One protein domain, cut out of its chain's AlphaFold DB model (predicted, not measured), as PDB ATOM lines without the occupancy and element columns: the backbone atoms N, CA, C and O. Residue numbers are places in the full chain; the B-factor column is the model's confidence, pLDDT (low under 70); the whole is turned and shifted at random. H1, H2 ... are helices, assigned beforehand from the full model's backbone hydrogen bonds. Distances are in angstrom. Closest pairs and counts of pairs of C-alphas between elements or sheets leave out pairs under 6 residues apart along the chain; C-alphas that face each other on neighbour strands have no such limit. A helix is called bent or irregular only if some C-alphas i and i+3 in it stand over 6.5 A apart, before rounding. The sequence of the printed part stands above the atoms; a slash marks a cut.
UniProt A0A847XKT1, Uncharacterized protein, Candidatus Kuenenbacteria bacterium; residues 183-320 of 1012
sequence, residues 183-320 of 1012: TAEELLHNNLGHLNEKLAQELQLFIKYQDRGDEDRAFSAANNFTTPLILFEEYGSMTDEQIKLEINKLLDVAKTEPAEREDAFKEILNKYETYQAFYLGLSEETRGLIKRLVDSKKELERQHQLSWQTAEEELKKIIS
ATOM      1  N   THR A 183     174.213 171.366 284.357       89.31
ATOM      2  CA  THR A 183     175.173 170.683 283.482       89.31
ATOM      3  C   THR A 183     176.381 171.569 283.144       89.31
ATOM      4  O   THR A 183     177.487 171.061 282.990       89.31
ATOM      5  N   ALA A 184     176.197 172.888 283.063       85.44
ATOM      6  CA  ALA A 184     177.250 173.882 282.869       85.44
ATOM      7  C   ALA A 184     178.208 173.935 284.067       85.44
ATOM      8  O   ALA A 184     179.424 173.984 283.885       85.44
ATOM      9  N   GLU A 185     177.670 173.858 285.284       86.44
ATOM     10  CA  GLU A 185     178.453 173.743 286.514       86.44
ATOM     11  C   GLU A 185     179.279 172.447 286.519       86.44
ATOM     12  O   GLU A 185     180.482 172.494 286.779       86.44
ATOM     13  N   GLU A 186     178.681 171.304 286.150       87.69
ATOM     14  CA  GLU A 186     179.396 170.025 285.985       87.69
ATOM     15  C   GLU A 186     180.515 170.132 284.920       87.69
ATOM     16  O   GLU A 186     181.634 169.661 285.132       87.69
ATOM     17  N   LEU A 187     180.258 170.814 283.796       85.56
ATOM     18  CA  LEU A 187     181.249 171.044 282.736       85.56
ATOM     19  C   LEU A 187     182.429 171.907 283.199       85.56
ATOM     20  O   LEU A 187     183.569 171.616 282.838       85.56
ATOM     21  N   LEU A 188     182.182 172.939 284.009       81.88
ATOM     22  CA  LEU A 188     183.233 173.801 284.556       81.88
ATOM     23  C   LEU A 188     184.162 173.072 285.530       81.88
ATOM     24  O   LEU A 188     185.365 173.340 285.538       81.88
ATOM     25  N   HIS A 189     183.622 172.147 286.326       81.00
ATOM     26  CA  HIS A 189     184.407 171.369 287.288       81.00
ATOM     27  C   HIS A 189     185.332 170.348 286.606       81.00
ATOM     28  O   HIS A 189     186.411 170.063 287.122       81.00
ATOM     29  N   ASN A 190     184.972 169.867 285.412       75.50
ATOM     30  CA  ASN A 190     185.716 168.841 284.672       75.50
ATOM     31  C   ASN A 190     186.904 169.372 283.839       75.50
ATOM     32  O   ASN A 190     187.349 168.714 282.902       75.50
ATOM     33  N   ASN A 191     187.455 170.530 284.220       64.94
ATOM     34  CA  ASN A 191     188.634 171.181 283.639       64.94
ATOM     35  C   ASN A 191     188.530 171.408 282.114       64.94
ATOM     36  O   ASN A 191     188.987 170.616 281.292       64.94
ATOM     37  N   LEU A 192     187.966 172.562 281.743       65.00
ATOM     38  CA  LEU A 192     187.671 173.007 280.372       65.00
ATOM     39  C   LEU A 192     188.895 173.248 279.463       65.00
ATOM     40  O   LEU A 192     188.742 173.870 278.419       65.00
ATOM     41  N   GLY A 193     190.101 172.784 279.808       59.62
ATOM     42  CA  GLY A 193     191.340 173.069 279.061       59.62
ATOM     43  C   GLY A 193     191.333 172.637 277.586       59.62
ATOM     44  O   GLY A 193     192.206 173.040 276.823       59.62
ATOM     45  N   HIS A 194     190.336 171.849 277.180       60.03
ATOM     46  CA  HIS A 194     190.108 171.429 275.800       60.03
ATOM     47  C   HIS A 194     188.878 172.074 275.147       60.03
ATOM     48  O   HIS A 194     188.647 171.806 273.973       60.03
ATOM     49  N   LEU A 195     188.092 172.899 275.862       65.62
ATOM     50  CA  LEU A 195     186.912 173.562 275.303       65.62
ATOM     51  C   LEU A 195     187.315 174.610 274.258       65.62
ATOM     52  O   LEU A 195     188.198 175.426 274.512       65.62
ATOM     53  N   ASN A 196     186.656 174.612 273.093       75.00
ATOM     54  CA  ASN A 196     186.815 175.686 272.115       75.00
ATOM     55  C   ASN A 196     186.568 177.032 272.816       75.00
ATOM     56  O   ASN A 196     185.554 177.186 273.500       75.00
ATOM     57  N   GLU A 197     187.481 177.993 272.642       77.56
ATOM     58  CA  GLU A 197     187.452 179.292 273.326       77.56
ATOM     59  C   GLU A 197     186.089 179.985 273.195       77.56
ATOM     60  O   GLU A 197     185.571 180.536 274.163       77.56
ATOM     61  N   LYS A 198     185.443 179.860 272.030       77.50
ATOM     62  CA  LYS A 198     184.120 180.429 271.776       77.50
ATOM     63  C   LYS A 198     183.020 179.763 272.606       77.50
ATOM     64  O   LYS A 198     182.178 180.453 273.167       77.50
ATOM     65  N   LEU A 199     183.029 178.436 272.739       80.38
ATOM     66  CA  LEU A 199     182.058 177.726 273.583       80.38
ATOM     67  C   LEU A 199     182.307 177.995 275.072       80.38
ATOM     68  O   LEU A 199     181.357 178.114 275.840       80.38
ATOM     69  N   ALA A 200     183.571 178.145 275.478       82.38
ATOM     70  CA  ALA A 200     183.908 178.537 276.842       82.38
ATOM     71  C   ALA A 200     183.403 179.955 277.160       82.38
ATOM     72  O   ALA A 200     182.851 180.179 278.237       82.38
ATOM     73  N   GLN A 201     183.532 180.891 276.214       85.69
ATOM     74  CA  GLN A 201     182.995 182.248 276.338       85.69
ATOM     75  C   GLN A 201     181.466 182.253 276.468       85.69
ATOM     76  O   GLN A 201     180.950 182.909 277.369       85.69
ATOM     77  N   GLU A 202     180.736 181.498 275.640       88.19
ATOM     78  CA  GLU A 202     179.268 181.407 275.749       88.19
ATOM     79  C   GLU A 202     178.832 180.800 277.094       88.19
ATOM     80  O   GLU A 202     177.901 181.297 277.725       88.19
ATOM     81  N   LEU A 203     179.550 179.789 277.599       88.06
ATOM     82  CA  LEU A 203     179.286 179.203 278.919       88.06
ATOM     83  C   LEU A 203     179.525 180.207 280.063       88.06
ATOM     84  O   LEU A 203     178.749 180.267 281.017       88.06
ATOM     85  N   GLN A 204     180.572 181.032 279.966       87.00
ATOM     86  CA  GLN A 204     180.853 182.099 280.934       87.00
ATOM     87  C   GLN A 204     179.826 183.236 280.863       87.00
ATOM     88  O   GLN A 204     179.418 183.767 281.899       87.00
ATOM     89  N   LEU A 205     179.401 183.618 279.654       88.00
ATOM     90  CA  LEU A 205     178.347 184.608 279.446       88.00
ATOM     91  C   LEU A 205     177.023 184.125 280.033       88.00
ATOM     92  O   LEU A 205     176.377 184.897 280.737       88.00
ATOM     93  N   PHE A 206     176.667 182.856 279.815       92.94
ATOM     94  CA  PHE A 206     175.494 182.234 280.424       92.94
ATOM     95  C   PHE A 206     175.485 182.430 281.945       92.94
ATOM     96  O   PHE A 206     174.542 183.012 282.472       92.94
ATOM     97  N   ILE A 207     176.560 182.041 282.637       87.75
ATOM     98  CA  ILE A 207     176.659 182.156 284.105       87.75
ATOM     99  C   ILE A 207     176.555 183.610 284.550       87.75
ATOM    100  O   ILE A 207     175.780 183.941 285.440       87.75
ATOM    101  N   LYS A 208     177.278 184.508 283.874       90.31
ATOM    102  CA  LYS A 208     177.240 185.941 284.170       90.31
ATOM    103  C   LYS A 208     175.834 186.533 284.046       90.31
ATOM    104  O   LYS A 208     175.500 187.439 284.809       90.31
ATOM    105  N   TYR A 209     175.053 186.113 283.051       90.50
ATOM    106  CA  TYR A 209     173.683 186.592 282.864       90.50
ATOM    107  C   TYR A 209     172.719 185.950 283.859       90.50
ATOM    108  O   TYR A 209     171.899 186.660 284.440       90.50
ATOM    109  N   GLN A 210     172.898 184.661 284.147       88.50
ATOM    110  CA  GLN A 210     172.126 183.937 285.150       88.50
ATOM    111  C   GLN A 210     172.298 184.546 286.552       88.50
ATOM    112  O   GLN A 210     171.308 184.842 287.216       88.50
ATOM    113  N   ASP A 211     173.530 184.862 286.965       87.00
ATOM    114  CA  ASP A 211     173.832 185.501 288.260       87.00
ATOM    115  C   ASP A 211     173.217 186.904 288.404       87.00
ATOM    116  O   ASP A 211     173.033 187.413 289.512       87.00
ATOM    117  N   ARG A 212     172.912 187.561 287.279       88.38
ATOM    118  CA  ARG A 212     172.275 188.885 287.232       88.38
ATOM    119  C   ARG A 212     170.750 188.817 287.141       88.38
ATOM    120  O   ARG A 212     170.125 189.874 287.159       88.38
ATOM    121  N   GLY A 213     170.172 187.620 287.023       86.69
ATOM    122  CA  GLY A 213     168.743 187.428 286.768       86.69
ATOM    123  C   GLY A 213     168.294 187.872 285.369       86.69
ATOM    124  O   GLY A 213     167.139 188.243 285.196       86.69
ATOM    125  N   ASP A 214     169.198 187.891 284.381       87.81
ATOM    126  CA  ASP A 214     168.909 188.271 282.987       87.81
ATOM    127  C   ASP A 214     168.603 187.005 282.156       87.81
ATOM    128  O   ASP A 214     169.454 186.509 281.410       87.81
ATOM    129  N   GLU A 215     167.400 186.441 282.347       85.62
ATOM    130  CA  GLU A 215     166.978 185.137 281.795       85.62
ATOM    131  C   GLU A 215     167.029 185.085 280.256       85.62
ATOM    132  O   GLU A 215     167.480 184.088 279.691       85.62
ATOM    133  N   ASP A 216     166.667 186.173 279.567       80.50
ATOM    134  CA  ASP A 216     166.696 186.253 278.097       80.50
ATOM    135  C   ASP A 216     168.120 186.121 277.545       80.50
ATOM    136  O   ASP A 216     168.384 185.383 276.585       80.50
ATOM    137  N   ARG A 217     169.076 186.832 278.153       85.06
ATOM    138  CA  ARG A 217     170.479 186.749 277.734       85.06
ATOM    139  C   ARG A 217     171.125 185.439 278.151       85.06
ATOM    140  O   ARG A 217     171.950 184.922 277.395       85.06
ATOM    141  N   ALA A 218     170.736 184.885 279.299       88.31
ATOM    142  CA  ALA A 218     171.140 183.544 279.697       88.31
ATOM    143  C   ALA A 218     170.647 182.514 278.665       88.31
ATOM    144  O   ALA A 218     171.443 181.736 278.142       88.31
ATOM    145  N   PHE A 219     169.377 182.569 278.257       90.19
ATOM    146  CA  PHE A 219     168.839 181.678 277.230       90.19
ATOM    147  C   PHE A 219     169.575 181.800 275.895       90.19
ATOM    148  O   PHE A 219     169.923 180.785 275.292       90.19
ATOM    149  N   SER A 220     169.865 183.026 275.454       88.50
ATOM    150  CA  SER A 220     170.627 183.274 274.226       88.50
ATOM    151  C   SER A 220     172.022 182.635 274.276       88.50
ATOM    152  O   SER A 220     172.399 181.906 273.358       88.50
ATOM    153  N   ALA A 221     172.752 182.814 275.381       87.06
ATOM    154  CA  ALA A 221     174.069 182.207 275.574       87.06
ATOM    155  C   ALA A 221     174.004 180.666 275.635       87.06
ATOM    156  O   ALA A 221     174.783 179.980 274.971       87.06
ATOM    157  N   ALA A 222     173.026 180.101 276.355       89.19
ATOM    158  CA  ALA A 222     172.799 178.655 276.399       89.19
ATOM    159  C   ALA A 222     172.475 178.086 275.007       89.19
ATOM    160  O   ALA A 222     173.002 177.046 274.611       89.19
ATOM    161  N   ASN A 223     171.658 178.797 274.225       86.94
ATOM    162  CA  ASN A 223     171.313 178.419 272.861       86.94
ATOM    163  C   ASN A 223     172.527 178.469 271.920       86.94
ATOM    164  O   ASN A 223     172.735 177.539 271.135       86.94
ATOM    165  N   ASN A 224     173.349 179.515 272.017       85.31
ATOM    166  CA  ASN A 224     174.594 179.643 271.256       85.31
ATOM    167  C   ASN A 224     175.591 178.534 271.607       85.31
ATOM    168  O   ASN A 224     176.318 178.066 270.732       85.31
ATOM    169  N   PHE A 225     175.591 178.080 272.862       88.50
ATOM    170  CA  PHE A 225     176.398 176.953 273.305       88.50
ATOM    171  C   PHE A 225     175.902 175.619 272.722       88.50
ATOM    172  O   PHE A 225     176.701 174.842 272.201       88.50
ATOM    173  N   THR A 226     174.596 175.327 272.779       87.25
ATOM    174  CA  THR A 226     174.053 174.021 272.355       87.25
ATOM    175  C   THR A 226     173.905 173.861 270.846       87.25
ATOM    176  O   THR A 226     174.047 172.748 270.345       87.25
ATOM    177  N   THR A 227     173.614 174.937 270.108       83.25
ATOM    178  CA  THR A 227     173.290 174.864 268.667       83.25
ATOM    179  C   THR A 227     174.419 174.239 267.833       83.25
ATOM    180  O   THR A 227     174.149 173.300 267.085       83.25
ATOM    181  N   PRO A 228     175.697 174.649 267.977       79.69
ATOM    182  CA  PRO A 228     176.796 174.009 267.251       79.69
ATOM    183  C   PRO A 228     176.981 172.529 267.613       79.69
ATOM    184  O   PRO A 228     177.405 171.733 266.780       79.69
ATOM    185  N   LEU A 229     176.642 172.152 268.849       82.75
ATOM    186  CA  LEU A 229     176.789 170.789 269.367       82.75
ATOM    187  C   LEU A 229     175.675 169.858 268.866       82.75
ATOM    188  O   LEU A 229     175.937 168.683 268.628       82.75
ATOM    189  N   ILE A 230     174.461 170.383 268.653       82.12
ATOM    190  CA  ILE A 230     173.361 169.674 267.975       82.12
ATOM    191  C   ILE A 230     173.758 169.326 266.546       82.12
ATOM    192  O   ILE A 230     173.666 168.164 266.157       82.12
ATOM    193  N   LEU A 231     174.253 170.322 265.802       72.69
ATOM    194  CA  LEU A 231     174.753 170.117 264.445       72.69
ATOM    195  C   LEU A 231     175.860 169.058 264.461       72.69
ATOM    196  O   LEU A 231     175.847 168.124 263.669       72.69
ATOM    197  N   PHE A 232     176.785 169.138 265.413       74.62
ATOM    198  CA  PHE A 232     177.824 168.127 265.523       74.62
ATOM    199  C   PHE A 232     177.277 166.714 265.792       74.62
ATOM    200  O   PHE A 232     177.753 165.767 265.184       74.62
ATOM    201  N   GLU A 233     176.286 166.530 266.665       75.56
ATOM    202  CA  GLU A 233     175.710 165.198 266.904       75.56
ATOM    203  C   GLU A 233     174.982 164.650 265.665       75.56
ATOM    204  O   GLU A 233     175.065 163.459 265.374       75.56
ATOM    205  N   GLU A 234     174.284 165.514 264.927       73.12
ATOM    206  CA  GLU A 234     173.532 165.131 263.728       73.12
ATOM    207  C   GLU A 234     174.444 164.803 262.544       73.12
ATOM    208  O   GLU A 234     174.204 163.829 261.832       73.12
ATOM    209  N   TYR A 235     175.514 165.578 262.357       70.88
ATOM    210  CA  TYR A 235     176.419 165.452 261.214       70.88
ATOM    211  C   TYR A 235     177.702 164.672 261.535       70.88
ATOM    212  O   TYR A 235     178.354 164.187 260.623       70.88
ATOM    213  N   GLY A 236     178.058 164.492 262.810       66.62
ATOM    214  CA  GLY A 236     179.341 163.936 263.266       66.62
ATOM    215  C   GLY A 236     179.605 162.482 262.870       66.62
ATOM    216  O   GLY A 236     180.752 162.035 262.892       66.62
ATOM    217  N   SER A 237     178.554 161.741 262.507       64.19
ATOM    218  CA  SER A 237     178.636 160.379 261.962       64.19
ATOM    219  C   SER A 237     178.493 160.313 260.438       64.19
ATOM    220  O   SER A 237     178.494 159.214 259.883       64.19
ATOM    221  N   MET A 238     178.304 161.451 259.769       74.38
ATOM    222  CA  MET A 238     178.132 161.522 258.322       74.38
ATOM    223  C   MET A 238     179.490 161.597 257.614       74.38
ATOM    224  O   MET A 238     180.427 162.221 258.110       74.38
ATOM    225  N   THR A 239     179.603 160.966 256.443       76.06
ATOM    226  CA  THR A 239     180.751 161.173 255.545       76.06
ATOM    227  C   THR A 239     180.671 162.549 254.883       76.06
ATOM    228  O   THR A 239     179.588 163.134 254.786       76.06
ATOM    229  N   ASP A 240     181.790 163.054 254.363       69.00
ATOM    230  CA  ASP A 240     181.837 164.343 253.656       69.00
ATOM    231  C   ASP A 240     180.812 164.412 252.507       69.00
ATOM    232  O   ASP A 240     180.174 165.446 252.297       69.00
ATOM    233  N   GLU A 241     180.569 163.303 251.793       75.44
ATOM    234  CA  GLU A 241     179.526 163.237 250.762       75.44
ATOM    235  C   GLU A 241     178.103 163.343 251.327       75.44
ATOM    236  O   GLU A 241     177.233 163.939 250.688       75.44
ATOM    237  N   GLN A 242     177.848 162.787 252.514       78.50
ATOM    238  CA  GLN A 242     176.545 162.857 253.180       78.50
ATOM    239  C   GLN A 242     176.265 164.268 253.708       78.50
ATOM    240  O   GLN A 242     175.168 164.788 253.501       78.50
ATOM    241  N   ILE A 243     177.272 164.925 254.289       72.56
ATOM    242  CA  ILE A 243     177.193 166.330 254.717       72.56
ATOM    243  C   ILE A 243     176.941 167.231 253.505       72.56
ATOM    244  O   ILE A 243     176.058 168.092 253.528       72.56
ATOM    245  N   LYS A 244     177.655 166.983 252.399       72.44
ATOM    246  CA  LYS A 244     177.459 167.706 251.139       72.44
ATOM    247  C   LYS A 244     176.060 167.531 250.564       72.44
ATOM    248  O   LYS A 244     175.500 168.485 250.029       72.44
ATOM    249  N   LEU A 245     175.470 166.345 250.681       79.56
ATOM    250  CA  LEU A 245     174.100 166.102 250.240       79.56
ATOM    251  C   LEU A 245     173.074 166.848 251.108       79.56
ATOM    252  O   LEU A 245     172.135 167.428 250.565       79.56
ATOM    253  N   GLU A 246     173.252 166.864 252.427       72.81
ATOM    254  CA  GLU A 246     172.279 167.460 253.351       72.81
ATOM    255  C   GLU A 246     172.314 168.996 253.339       72.81
ATOM    256  O   GLU A 246     171.263 169.635 253.293       72.81
ATOM    257  N   ILE A 247     173.503 169.604 253.249       69.88
ATOM    258  CA  ILE A 247     173.621 171.064 253.106       69.88
ATOM    259  C   ILE A 247     172.994 171.535 251.785       69.88
ATOM    260  O   ILE A 247     172.300 172.551 251.763       69.88
ATOM    261  N   ASN A 248     173.151 170.775 250.696       68.88
ATOM    262  CA  ASN A 248     172.492 171.098 249.427       68.88
ATOM    263  C   ASN A 248     170.958 171.062 249.536       68.88
ATOM    264  O   ASN A 248     170.299 171.940 248.981       68.88
ATOM    265  N   LYS A 249     170.378 170.125 250.303       74.75
ATOM    266  CA  LYS A 249     168.926 170.112 250.560       74.75
ATOM    267  C   LYS A 249     168.465 171.337 251.349       74.75
ATOM    268  O   LYS A 249     167.431 171.912 251.019       74.75
ATOM    269  N   LEU A 250     169.216 171.747 252.374       65.12
ATOM    270  CA  LEU A 250     168.884 172.926 253.185       65.12
ATOM    271  C   LEU A 250     168.941 174.221 252.360       65.12
ATOM    272  O   LEU A 250     168.065 175.077 252.481       65.12
ATOM    273  N   LEU A 251     169.929 174.338 251.471       65.88
ATOM    274  CA  LEU A 251     170.096 175.493 250.587       65.88
ATOM    275  C   LEU A 251     169.049 175.546 249.459       65.88
ATOM    276  O   LEU A 251     168.640 176.635 249.055       65.88
ATOM    277  N   ASP A 252     168.549 174.397 248.992       64.00
ATOM    278  CA  ASP A 252     167.436 174.340 248.034       64.00
ATOM    279  C   ASP A 252     166.111 174.855 248.621       64.00
ATOM    280  O   ASP A 252     165.324 175.487 247.912       64.00
ATOM    281  N   VAL A 253     165.873 174.661 249.923       59.09
ATOM    282  CA  VAL A 253     164.665 175.153 250.615       59.09
ATOM    283  C   VAL A 253     164.691 176.677 250.806       59.09
ATOM    284  O   VAL A 253     163.641 177.320 250.760       59.09
ATOM    285  N   ALA A 254     165.875 177.277 250.959       54.47
ATOM    286  CA  ALA A 254     166.045 178.709 251.225       54.47
ATOM    287  C   ALA A 254     165.943 179.618 249.979       54.47
ATOM    288  O   ALA A 254     165.957 180.839 250.122       54.47
ATOM    289  N   LYS A 255     165.821 179.054 248.764       61.81
ATOM    290  CA  LYS A 255     165.793 179.790 247.476       61.81
ATOM    291  C   LYS A 255     166.968 180.769 247.265       61.81
ATOM    292  O   LYS A 255     166.812 181.758 246.554       61.81
ATOM    293  N   THR A 256     168.133 180.501 247.846       59.34
ATOM    294  CA  THR A 256     169.342 181.329 247.686       59.34
ATOM    295  C   THR A 256     170.015 181.107 246.333       59.34
ATOM    296  O   THR A 256     169.930 180.009 245.764       59.34
ATOM    297  N   GLU A 257     170.679 182.142 245.807       70.88
ATOM    298  CA  GLU A 257     171.373 182.077 244.515       70.88
ATOM    299  C   GLU A 257     172.608 181.150 244.566       70.88
ATOM    300  O   GLU A 257     173.241 181.024 245.614       70.88
ATOM    301  N   PRO A 258     173.001 180.497 243.452       68.44
ATOM    302  CA  PRO A 258     174.056 179.473 243.443       68.44
ATOM    303  C   PRO A 258     175.414 179.903 244.019       68.44
ATOM    304  O   PRO A 258     176.113 179.070 244.590       68.44
ATOM    305  N   ALA A 259     175.790 181.181 243.897       66.06
ATOM    306  CA  ALA A 259     177.045 181.703 244.445       66.06
ATOM    307  C   ALA A 259     177.011 181.801 245.981       66.06
ATOM    308  O   ALA A 259     177.948 181.377 246.651       66.06
ATOM    309  N   GLU A 260     175.891 182.260 246.545       65.12
ATOM    310  CA  GLU A 260     175.686 182.351 247.998       65.12
ATOM    311  C   GLU A 260     175.642 180.963 248.653       65.12
ATOM    312  O   GLU A 260     176.022 180.795 249.812       65.12
ATOM    313  N   ARG A 261     175.228 179.939 247.896       68.81
ATOM    314  CA  ARG A 261     175.218 178.542 248.350       68.81
ATOM    315  C   ARG A 261     176.615 177.985 248.579       68.81
ATOM    316  O   ARG A 261     176.809 177.239 249.534       68.81
ATOM    317  N   GLU A 262     177.574 178.311 247.718       67.56
ATOM    318  CA  GLU A 262     178.926 177.762 247.831       67.56
ATOM    319  C   GLU A 262     179.712 178.401 248.983       67.56
ATOM    320  O   GLU A 262     180.444 177.702 249.689       67.56
ATOM    321  N   ASP A 263     179.499 179.693 249.235       71.38
ATOM    322  CA  ASP A 263     180.083 180.392 250.381       71.38
ATOM    323  C   ASP A 263     179.447 179.935 251.702       71.38
ATOM    324  O   ASP A 263     180.170 179.600 252.643       71.38
ATOM    325  N   ALA A 264     178.116 179.793 251.751       65.81
ATOM    326  CA  ALA A 264     177.426 179.214 252.905       65.81
ATOM    327  C   ALA A 264     177.865 177.761 253.164       65.81
ATOM    328  O   ALA A 264     178.077 177.369 254.311       65.81
ATOM    329  N   PHE A 265     178.062 176.963 252.109       68.19
ATOM    330  CA  PHE A 265     178.573 175.596 252.217       68.19
ATOM    331  C   PHE A 265     179.985 175.561 252.810       68.19
ATOM    332  O   PHE A 265     180.227 174.808 253.752       68.19
ATOM    333  N   LYS A 266     180.911 176.391 252.307       73.06
ATOM    334  CA  LYS A 266     182.283 176.490 252.836       73.06
ATOM    335  C   LYS A 266     182.297 176.959 254.287       73.06
ATOM    336  O   LYS A 266     183.070 176.435 255.085       73.06
ATOM    337  N   GLU A 267     181.432 177.902 254.649       73.12
ATOM    338  CA  GLU A 267     181.307 178.379 256.024       73.12
ATOM    339  C   GLU A 267     180.781 177.281 256.965       73.12
ATOM    340  O   GLU A 267     181.323 177.095 258.057       73.12
ATOM    341  N   ILE A 268     179.762 176.524 256.545       67.88
ATOM    342  CA  ILE A 268     179.206 175.408 257.326       67.88
ATOM    343  C   ILE A 268     180.224 174.270 257.448       67.88
ATOM    344  O   ILE A 268     180.402 173.745 258.546       67.88
ATOM    345  N   LEU A 269     180.924 173.920 256.365       69.44
ATOM    346  CA  LEU A 269     181.932 172.858 256.363       69.44
ATOM    347  C   LEU A 269     183.124 173.215 257.263       69.44
ATOM    348  O   LEU A 269     183.519 172.414 258.100       69.44
ATOM    349  N   ASN A 270     183.625 174.451 257.181       72.25
ATOM    350  CA  ASN A 270     184.705 174.930 258.045       72.25
ATOM    351  C   ASN A 270     184.284 174.957 259.528       72.25
ATOM    352  O   ASN A 270     185.042 174.552 260.416       72.25
ATOM    353  N   LYS A 271     183.041 175.374 259.821       67.06
ATOM    354  CA  LYS A 271     182.469 175.261 261.172       67.06
ATOM    355  C   LYS A 271     182.425 173.796 261.616       67.06
ATOM    356  O   LYS A 271     182.863 173.500 262.722       67.06
ATOM    357  N   TYR A 272     181.948 172.888 260.767       70.44
ATOM    358  CA  TYR A 272     181.858 171.459 261.064       70.44
ATOM    359  C   TYR A 272     183.227 170.830 261.370       70.44
ATOM    360  O   TYR A 272     183.381 170.231 262.431       70.44
ATOM    361  N   GLU A 273     184.231 171.032 260.514       69.25
ATOM    362  CA  GLU A 273     185.597 170.520 260.712       69.25
ATOM    363  C   GLU A 273     186.210 171.039 262.024       69.25
ATOM    364  O   GLU A 273     186.776 170.275 262.813       69.25
ATOM    365  N   THR A 274     186.013 172.332 262.310       69.69
ATOM    366  CA  THR A 274     186.467 172.969 263.554       69.69
ATOM    367  C   THR A 274     185.798 172.353 264.786       69.69
ATOM    368  O   THR A 274     186.461 172.097 265.796       69.69
ATOM    369  N   TYR A 275     184.488 172.085 264.729       68.44
ATOM    370  CA  TYR A 275     183.752 171.479 265.840       68.44
ATOM    371  C   TYR A 275     184.005 169.969 265.978       68.44
ATOM    372  O   TYR A 275     183.962 169.461 267.099       68.44
ATOM    373  N   GLN A 276     184.338 169.260 264.896       70.69
ATOM    374  CA  GLN A 276     184.655 167.830 264.913       70.69
ATOM    375  C   GLN A 276     185.995 167.531 265.574       70.69
ATOM    376  O   GLN A 276     186.060 166.685 266.471       70.69
ATOM    377  N   ALA A 277     187.050 168.253 265.189       68.00
ATOM    378  CA  ALA A 277     188.352 168.143 265.843       68.00
ATOM    379  C   ALA A 277     188.248 168.473 267.343       68.00
ATOM    380  O   ALA A 277     188.846 167.799 268.183       68.00
ATOM    381  N   PHE A 278     187.420 169.467 267.673       71.88
ATOM    382  CA  PHE A 278     187.114 169.857 269.041       71.88
ATOM    383  C   PHE A 278     186.395 168.744 269.826       71.88
ATOM    384  O   PHE A 278     186.868 168.344 270.889       71.88
ATOM    385  N   TYR A 279     185.287 168.205 269.311       71.31
ATOM    386  CA  TYR A 279     184.479 167.217 270.029       71.31
ATOM    387  C   TYR A 279     185.210 165.883 270.236       71.31
ATOM    388  O   TYR A 279     185.073 165.258 271.287       71.31
ATOM    389  N   LEU A 280     186.024 165.449 269.264       71.00
ATOM    390  CA  LEU A 280     186.832 164.227 269.375       71.00
ATOM    391  C   LEU A 280     187.953 164.340 270.422       71.00
ATOM    392  O   LEU A 280     188.370 163.322 270.971       71.00
ATOM    393  N   GLY A 281     188.409 165.559 270.726       73.19
ATOM    394  CA  GLY A 281     189.397 165.834 271.774       73.19
ATOM    395  C   GLY A 281     188.835 165.820 273.201       73.19
ATOM    396  O   GLY A 281     189.603 165.919 274.158       73.19
ATOM    397  N   LEU A 282     187.514 165.701 273.370       78.62
ATOM    398  CA  LEU A 282     186.861 165.718 274.678       78.62
ATOM    399  C   LEU A 282     186.880 164.343 275.363       78.62
ATOM    400  O   LEU A 282     186.654 163.298 274.738       78.62
ATOM    401  N   SER A 283     187.052 164.352 276.689       81.94
ATOM    402  CA  SER A 283     186.905 163.147 277.514       81.94
ATOM    403  C   SER A 283     185.507 162.524 277.344       81.94
ATOM    404  O   SER A 283     184.544 163.222 277.018       81.94
ATOM    405  N   GLU A 284     185.368 161.208 277.548       81.38
ATOM    406  CA  GLU A 284     184.051 160.547 277.467       81.38
ATOM    407  C   GLU A 284     183.033 161.146 278.446       81.38
ATOM    408  O   GLU A 284     181.863 161.300 278.100       81.38
ATOM    409  N   GLU A 285     183.485 161.551 279.633       83.44
ATOM    410  CA  GLU A 285     182.648 162.201 280.638       83.44
ATOM    411  C   GLU A 285     182.120 163.558 280.143       83.44
ATOM    412  O   GLU A 285     180.917 163.826 280.198       83.44
ATOM    413  N   THR A 286     182.995 164.387 279.561       82.00
ATOM    414  CA  THR A 286     182.619 165.677 278.960       82.00
ATOM    415  C   THR A 286     181.674 165.494 277.768       82.00
ATOM    416  O   THR A 286     180.706 166.243 277.627       82.00
ATOM    417  N   ARG A 287     181.893 164.470 276.931       83.62
ATOM    418  CA  ARG A 287     180.980 164.137 275.823       83.62
ATOM    419  C   ARG A 287     179.603 163.705 276.330       83.62
ATOM    420  O   ARG A 287     178.596 164.130 275.768       83.62
ATOM    421  N   GLY A 288     179.542 162.938 277.420       85.50
ATOM    422  CA  GLY A 288     178.287 162.560 278.077       85.50
ATOM    423  C   GLY A 288     177.512 163.758 278.637       85.50
ATOM    424  O   GLY A 288     176.289 163.821 278.511       85.50
ATOM    425  N   LEU A 289     178.210 164.743 279.210       87.38
ATOM    426  CA  LEU A 289     177.629 166.014 279.666       87.38
ATOM    427  C   LEU A 289     177.048 166.837 278.512       87.38
ATOM    428  O   LEU A 289     175.891 167.251 278.568       87.38
ATOM    429  N   ILE A 290     177.826 167.022 277.443       85.88
ATOM    430  CA  ILE A 290     177.376 167.742 276.247       85.88
ATOM    431  C   ILE A 290     176.162 167.057 275.624       85.88
ATOM    432  O   ILE A 290     175.194 167.732 275.280       85.88
ATOM    433  N   LYS A 291     176.172 165.724 275.529       86.94
ATOM    434  CA  LYS A 291     175.037 164.971 274.993       86.94
ATOM    435  C   LYS A 291     173.752 165.226 275.784       86.94
ATOM    436  O   LYS A 291     172.716 165.481 275.183       86.94
ATOM    437  N   ARG A 292     173.821 165.273 277.120       88.75
ATOM    438  CA  ARG A 292     172.660 165.620 277.964       88.75
ATOM    439  C   ARG A 292     172.101 167.017 277.661       88.75
ATOM    440  O   ARG A 292     170.882 167.183 277.649       88.75
ATOM    441  N   LEU A 293     172.963 168.006 277.408       88.62
ATOM    442  CA  LEU A 293     172.539 169.361 277.022       88.62
ATOM    443  C   LEU A 293     171.868 169.384 275.649       88.62
ATOM    444  O   LEU A 293     170.813 169.996 275.491       88.62
ATOM    445  N   VAL A 294     172.473 168.695 274.680       87.56
ATOM    446  CA  VAL A 294     171.965 168.558 273.311       87.56
ATOM    447  C   VAL A 294     170.595 167.876 273.307       87.56
ATOM    448  O   VAL A 294     169.644 168.432 272.761       87.56
ATOM    449  N   ASP A 295     170.450 166.747 274.004       89.06
ATOM    450  CA  ASP A 295     169.177 166.031 274.149       89.06
ATOM    451  C   ASP A 295     168.107 166.912 274.813       89.06
ATOM    452  O   ASP A 295     166.960 166.969 274.365       89.06
ATOM    453  N   SER A 296     168.477 167.654 275.867       89.06
ATOM    454  CA  SER A 296     167.545 168.558 276.549       89.06
ATOM    455  C   SER A 296     167.096 169.721 275.661       89.06
ATOM    456  O   SER A 296     165.958 170.173 275.798       89.06
ATOM    457  N   LYS A 297     167.964 170.215 274.773       91.12
ATOM    458  CA  LYS A 297     167.633 171.274 273.814       91.12
ATOM    459  C   LYS A 297     166.757 170.752 272.671       91.12
ATOM    460  O   LYS A 297     165.757 171.390 272.353       91.12
ATOM    461  N   LYS A 298     167.055 169.572 272.120       88.38
ATOM    462  CA  LYS A 298     166.205 168.913 271.111       88.38
ATOM    463  C   LYS A 298     164.795 168.658 271.643       88.38
ATOM    464  O   LYS A 298     163.806 168.913 270.957       88.38
ATOM    465  N   GLU A 299     164.682 168.211 272.894       90.62
ATOM    466  CA  GLU A 299     163.379 168.033 273.540       90.62
ATOM    467  C   GLU A 299     162.648 169.369 273.747       90.62
ATOM    468  O   GLU A 299     161.439 169.431 273.520       90.62
ATOM    469  N   LEU A 300     163.354 170.449 274.112       90.31
ATOM    470  CA  LEU A 300     162.776 171.796 274.188       90.31
ATOM    471  C   LEU A 300     162.185 172.229 272.837       90.31
ATOM    472  O   LEU A 300     161.025 172.633 272.780       90.31
ATOM    473  N   GLU A 301     162.956 172.112 271.757       86.88
ATOM    474  CA  GLU A 301     162.537 172.515 270.407       86.88
ATOM    475  C   GLU A 301     161.330 171.714 269.920       86.88
ATOM    476  O   GLU A 301     160.357 172.284 269.421       86.88
ATOM    477  N   ARG A 302     161.333 170.398 270.155       89.75
ATOM    478  CA  ARG A 302     160.196 169.525 269.845       89.75
ATOM    479  C   ARG A 302     158.933 169.947 270.600       89.75
ATOM    480  O   ARG A 302     157.840 169.943 270.033       89.75
ATOM    481  N   GLN A 303     159.063 170.307 271.875       88.75
ATOM    482  CA  GLN A 303     157.935 170.749 272.700       88.75
ATOM    483  C   GLN A 303     157.435 172.142 272.305       88.75
ATOM    484  O   GLN A 303     156.223 172.360 272.297       88.75
ATOM    485  N   HIS A 304     158.332 173.059 271.921       86.19
ATOM    486  CA  HIS A 304     157.963 174.357 271.347       86.19
ATOM    487  C   HIS A 304     157.178 174.184 270.046       86.19
ATOM    488  O   HIS A 304     156.110 174.774 269.886       86.19
ATOM    489  N   GLN A 305     157.657 173.327 269.142       85.75
ATOM    490  CA  GLN A 305     156.969 173.026 267.887       85.75
ATOM    491  C   GLN A 305     155.582 172.420 268.135       85.75
ATOM    492  O   GLN A 305     154.605 172.855 267.527       85.75
ATOM    493  N   LEU A 306     155.471 171.466 269.065       87.94
ATOM    494  CA  LEU A 306     154.193 170.856 269.437       87.94
ATOM    495  C   LEU A 306     153.222 171.880 270.050       87.94
ATOM    496  O   LEU A 306     152.024 171.829 269.773       87.94
ATOM    497  N   SER A 307     153.727 172.815 270.862       82.81
ATOM    498  CA  SER A 307     152.950 173.920 271.443       82.81
ATOM    499  C   SER A 307     152.313 174.783 270.345       82.81
ATOM    500  O   SER A 307     151.099 174.991 270.344       82.81
ATOM    501  N   TRP A 308     153.106 175.184 269.345       84.81
ATOM    502  CA  TRP A 308     152.623 175.964 268.203       84.81
ATOM    503  C   TRP A 308     151.653 175.194 267.308       84.81
ATOM    504  O   TRP A 308     150.619 175.739 266.929       84.81
ATOM    505  N   GLN A 309     151.939 173.924 267.009       83.81
ATOM    506  CA  GLN A 309     151.035 173.071 266.232       83.81
ATOM    507  C   GLN A 309     149.687 172.892 266.935       83.81
ATOM    508  O   GLN A 309     148.646 172.982 266.291       83.81
ATOM    509  N   THR A 310     149.694 172.715 268.260       85.69
ATOM    510  CA  THR A 310     148.463 172.610 269.057       85.69
ATOM    511  C   THR A 310     147.641 173.896 268.957       85.69
ATOM    512  O   THR A 310     146.446 173.837 268.672       85.69
ATOM    513  N   ALA A 311     148.279 175.061 269.117       80.06
ATOM    514  CA  ALA A 311     147.622 176.359 268.963       80.06
ATOM    515  C   ALA A 311     147.052 176.559 267.543       80.06
ATOM    516  O   ALA A 311     145.937 177.055 267.379       80.06
ATOM    517  N   GLU A 312     147.780 176.140 266.505       79.25
ATOM    518  CA  GLU A 312     147.328 176.238 265.115       79.25
ATOM    519  C   GLU A 312     146.146 175.299 264.816       79.25
ATOM    520  O   GLU A 312     145.190 175.693 264.147       79.25
ATOM    521  N   GLU A 313     146.175 174.065 265.321       84.50
ATOM    522  CA  GLU A 313     145.069 173.114 265.188       84.50
ATOM    523  C   GLU A 313     143.810 173.588 265.919       84.50
ATOM    524  O   GLU A 313     142.703 173.452 265.392       84.50
ATOM    525  N   GLU A 314     143.955 174.166 267.113       82.00
ATOM    526  CA  GLU A 314     142.841 174.777 267.840       82.00
ATOM    527  C   GLU A 314     142.272 175.980 267.088       82.00
ATOM    528  O   GLU A 314     141.053 176.076 266.927       82.00
ATOM    529  N   LEU A 315     143.129 176.835 266.522       80.06
ATOM    530  CA  LEU A 315     142.690 177.941 265.676       80.06
ATOM    531  C   LEU A 315     141.934 177.438 264.436       80.06
ATOM    532  O   LEU A 315     140.870 177.962 264.118       80.06
ATOM    533  N   LYS A 316     142.427 176.390 263.760       80.06
ATOM    534  CA  LYS A 316     141.745 175.764 262.610       80.06
ATOM    535  C   LYS A 316     140.379 175.195 262.995       80.06
ATOM    536  O   LYS A 316     139.414 175.385 262.253       80.06
ATOM    537  N   LYS A 317     140.264 174.550 264.161       83.75
ATOM    538  CA  LYS A 317     138.976 174.075 264.698       83.75
ATOM    539  C   LYS A 317     138.011 175.242 264.916       83.75
ATOM    540  O   LYS A 317     136.875 175.168 264.452       83.75
ATOM    541  N   ILE A 318     138.475 176.337 265.523       79.88
ATOM    542  CA  ILE A 318     137.673 177.553 265.735       79.88
ATOM    543  C   ILE A 318     137.208 178.138 264.393       79.88
ATOM    544  O   ILE A 318     136.009 178.361 264.226       79.88
ATOM    545  N   ILE A 319     138.107 178.297 263.413       74.12
ATOM    546  CA  ILE A 319     137.774 178.787 262.063       74.12
ATOM    547  C   ILE A 319     136.697 177.901 261.424       74.12
ATOM    548  O   ILE A 319     135.632 178.398 261.071       74.12
ATOM    549  N   SER A 320     136.913 176.583 261.378       75.31
ATOM    550  CA  SER A 320     135.968 175.646 260.756       75.31
ATOM    551  C   SER A 320     134.587 175.635 261.429       75.31
ATOM    552  O   SER A 320     133.566 175.561 260.748       75.31
TER     553      SER A 320
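This is residues 183 to 320 of the 1012 residues of an uncharacterized protein of Candidatus Kuenenbacteria bacterium (UniProt A0A847XKT1). The long helix H6 crosses the second arm, H3b, of the bent helix H3 in the middle, and its residues 299 to 320 stick out. The hairpin of H2 and H3a, with H1, lies to one side; H4 and H5 make a loose V on the other. The printed part has 138 residues, six named helices, H1 to H6, and no named strand: all helix, loose, radius of gyration of the C-alphas 18.1 A, spans 57, 41 and 24 A.

H1, residues 183 to 189, touches H6, residues 284 to 320, with 286 to 293 alone; closest C-alphas, Thr 183 and Leu 289, 6.5 A. H3, residues 215 to 235, one helix by its hydrogen bonds, is bent: C-alphas 225 and 228 are 6.7 A apart, giving arms H3a, 215 to 225, and H3b, 228 to 235. H2, residues 197 to 210, and H3a form a hairpin; closest C-alphas, Phe 206 and Ala 218, 4.6 A. H3b touches H6 residues 290 to 298 alone, about perpendicular at 87 degrees; closest C-alphas, Ile 230 and Val 294, 5.6 A. H4, residues 240 to 253, is close but not clearly touching H5, residues 258 to 280; closest C-alphas, Leu 251 and Arg 261, 6.4 A. Every O i to N i+4 pair is within hydrogen-bond range in H1, H2, H3a, H3b, H4 and H6; in H5, 18 of 19.

H1 begins at C-alpha 183, (175.173, 170.683, 283.482). H6, 53.1 A long, ends at C-alpha 320, (135.968, 175.646, 260.756).

The printed part has no cut and no long link. Confidence is under 70 at 31 residues, among them 250 to 256.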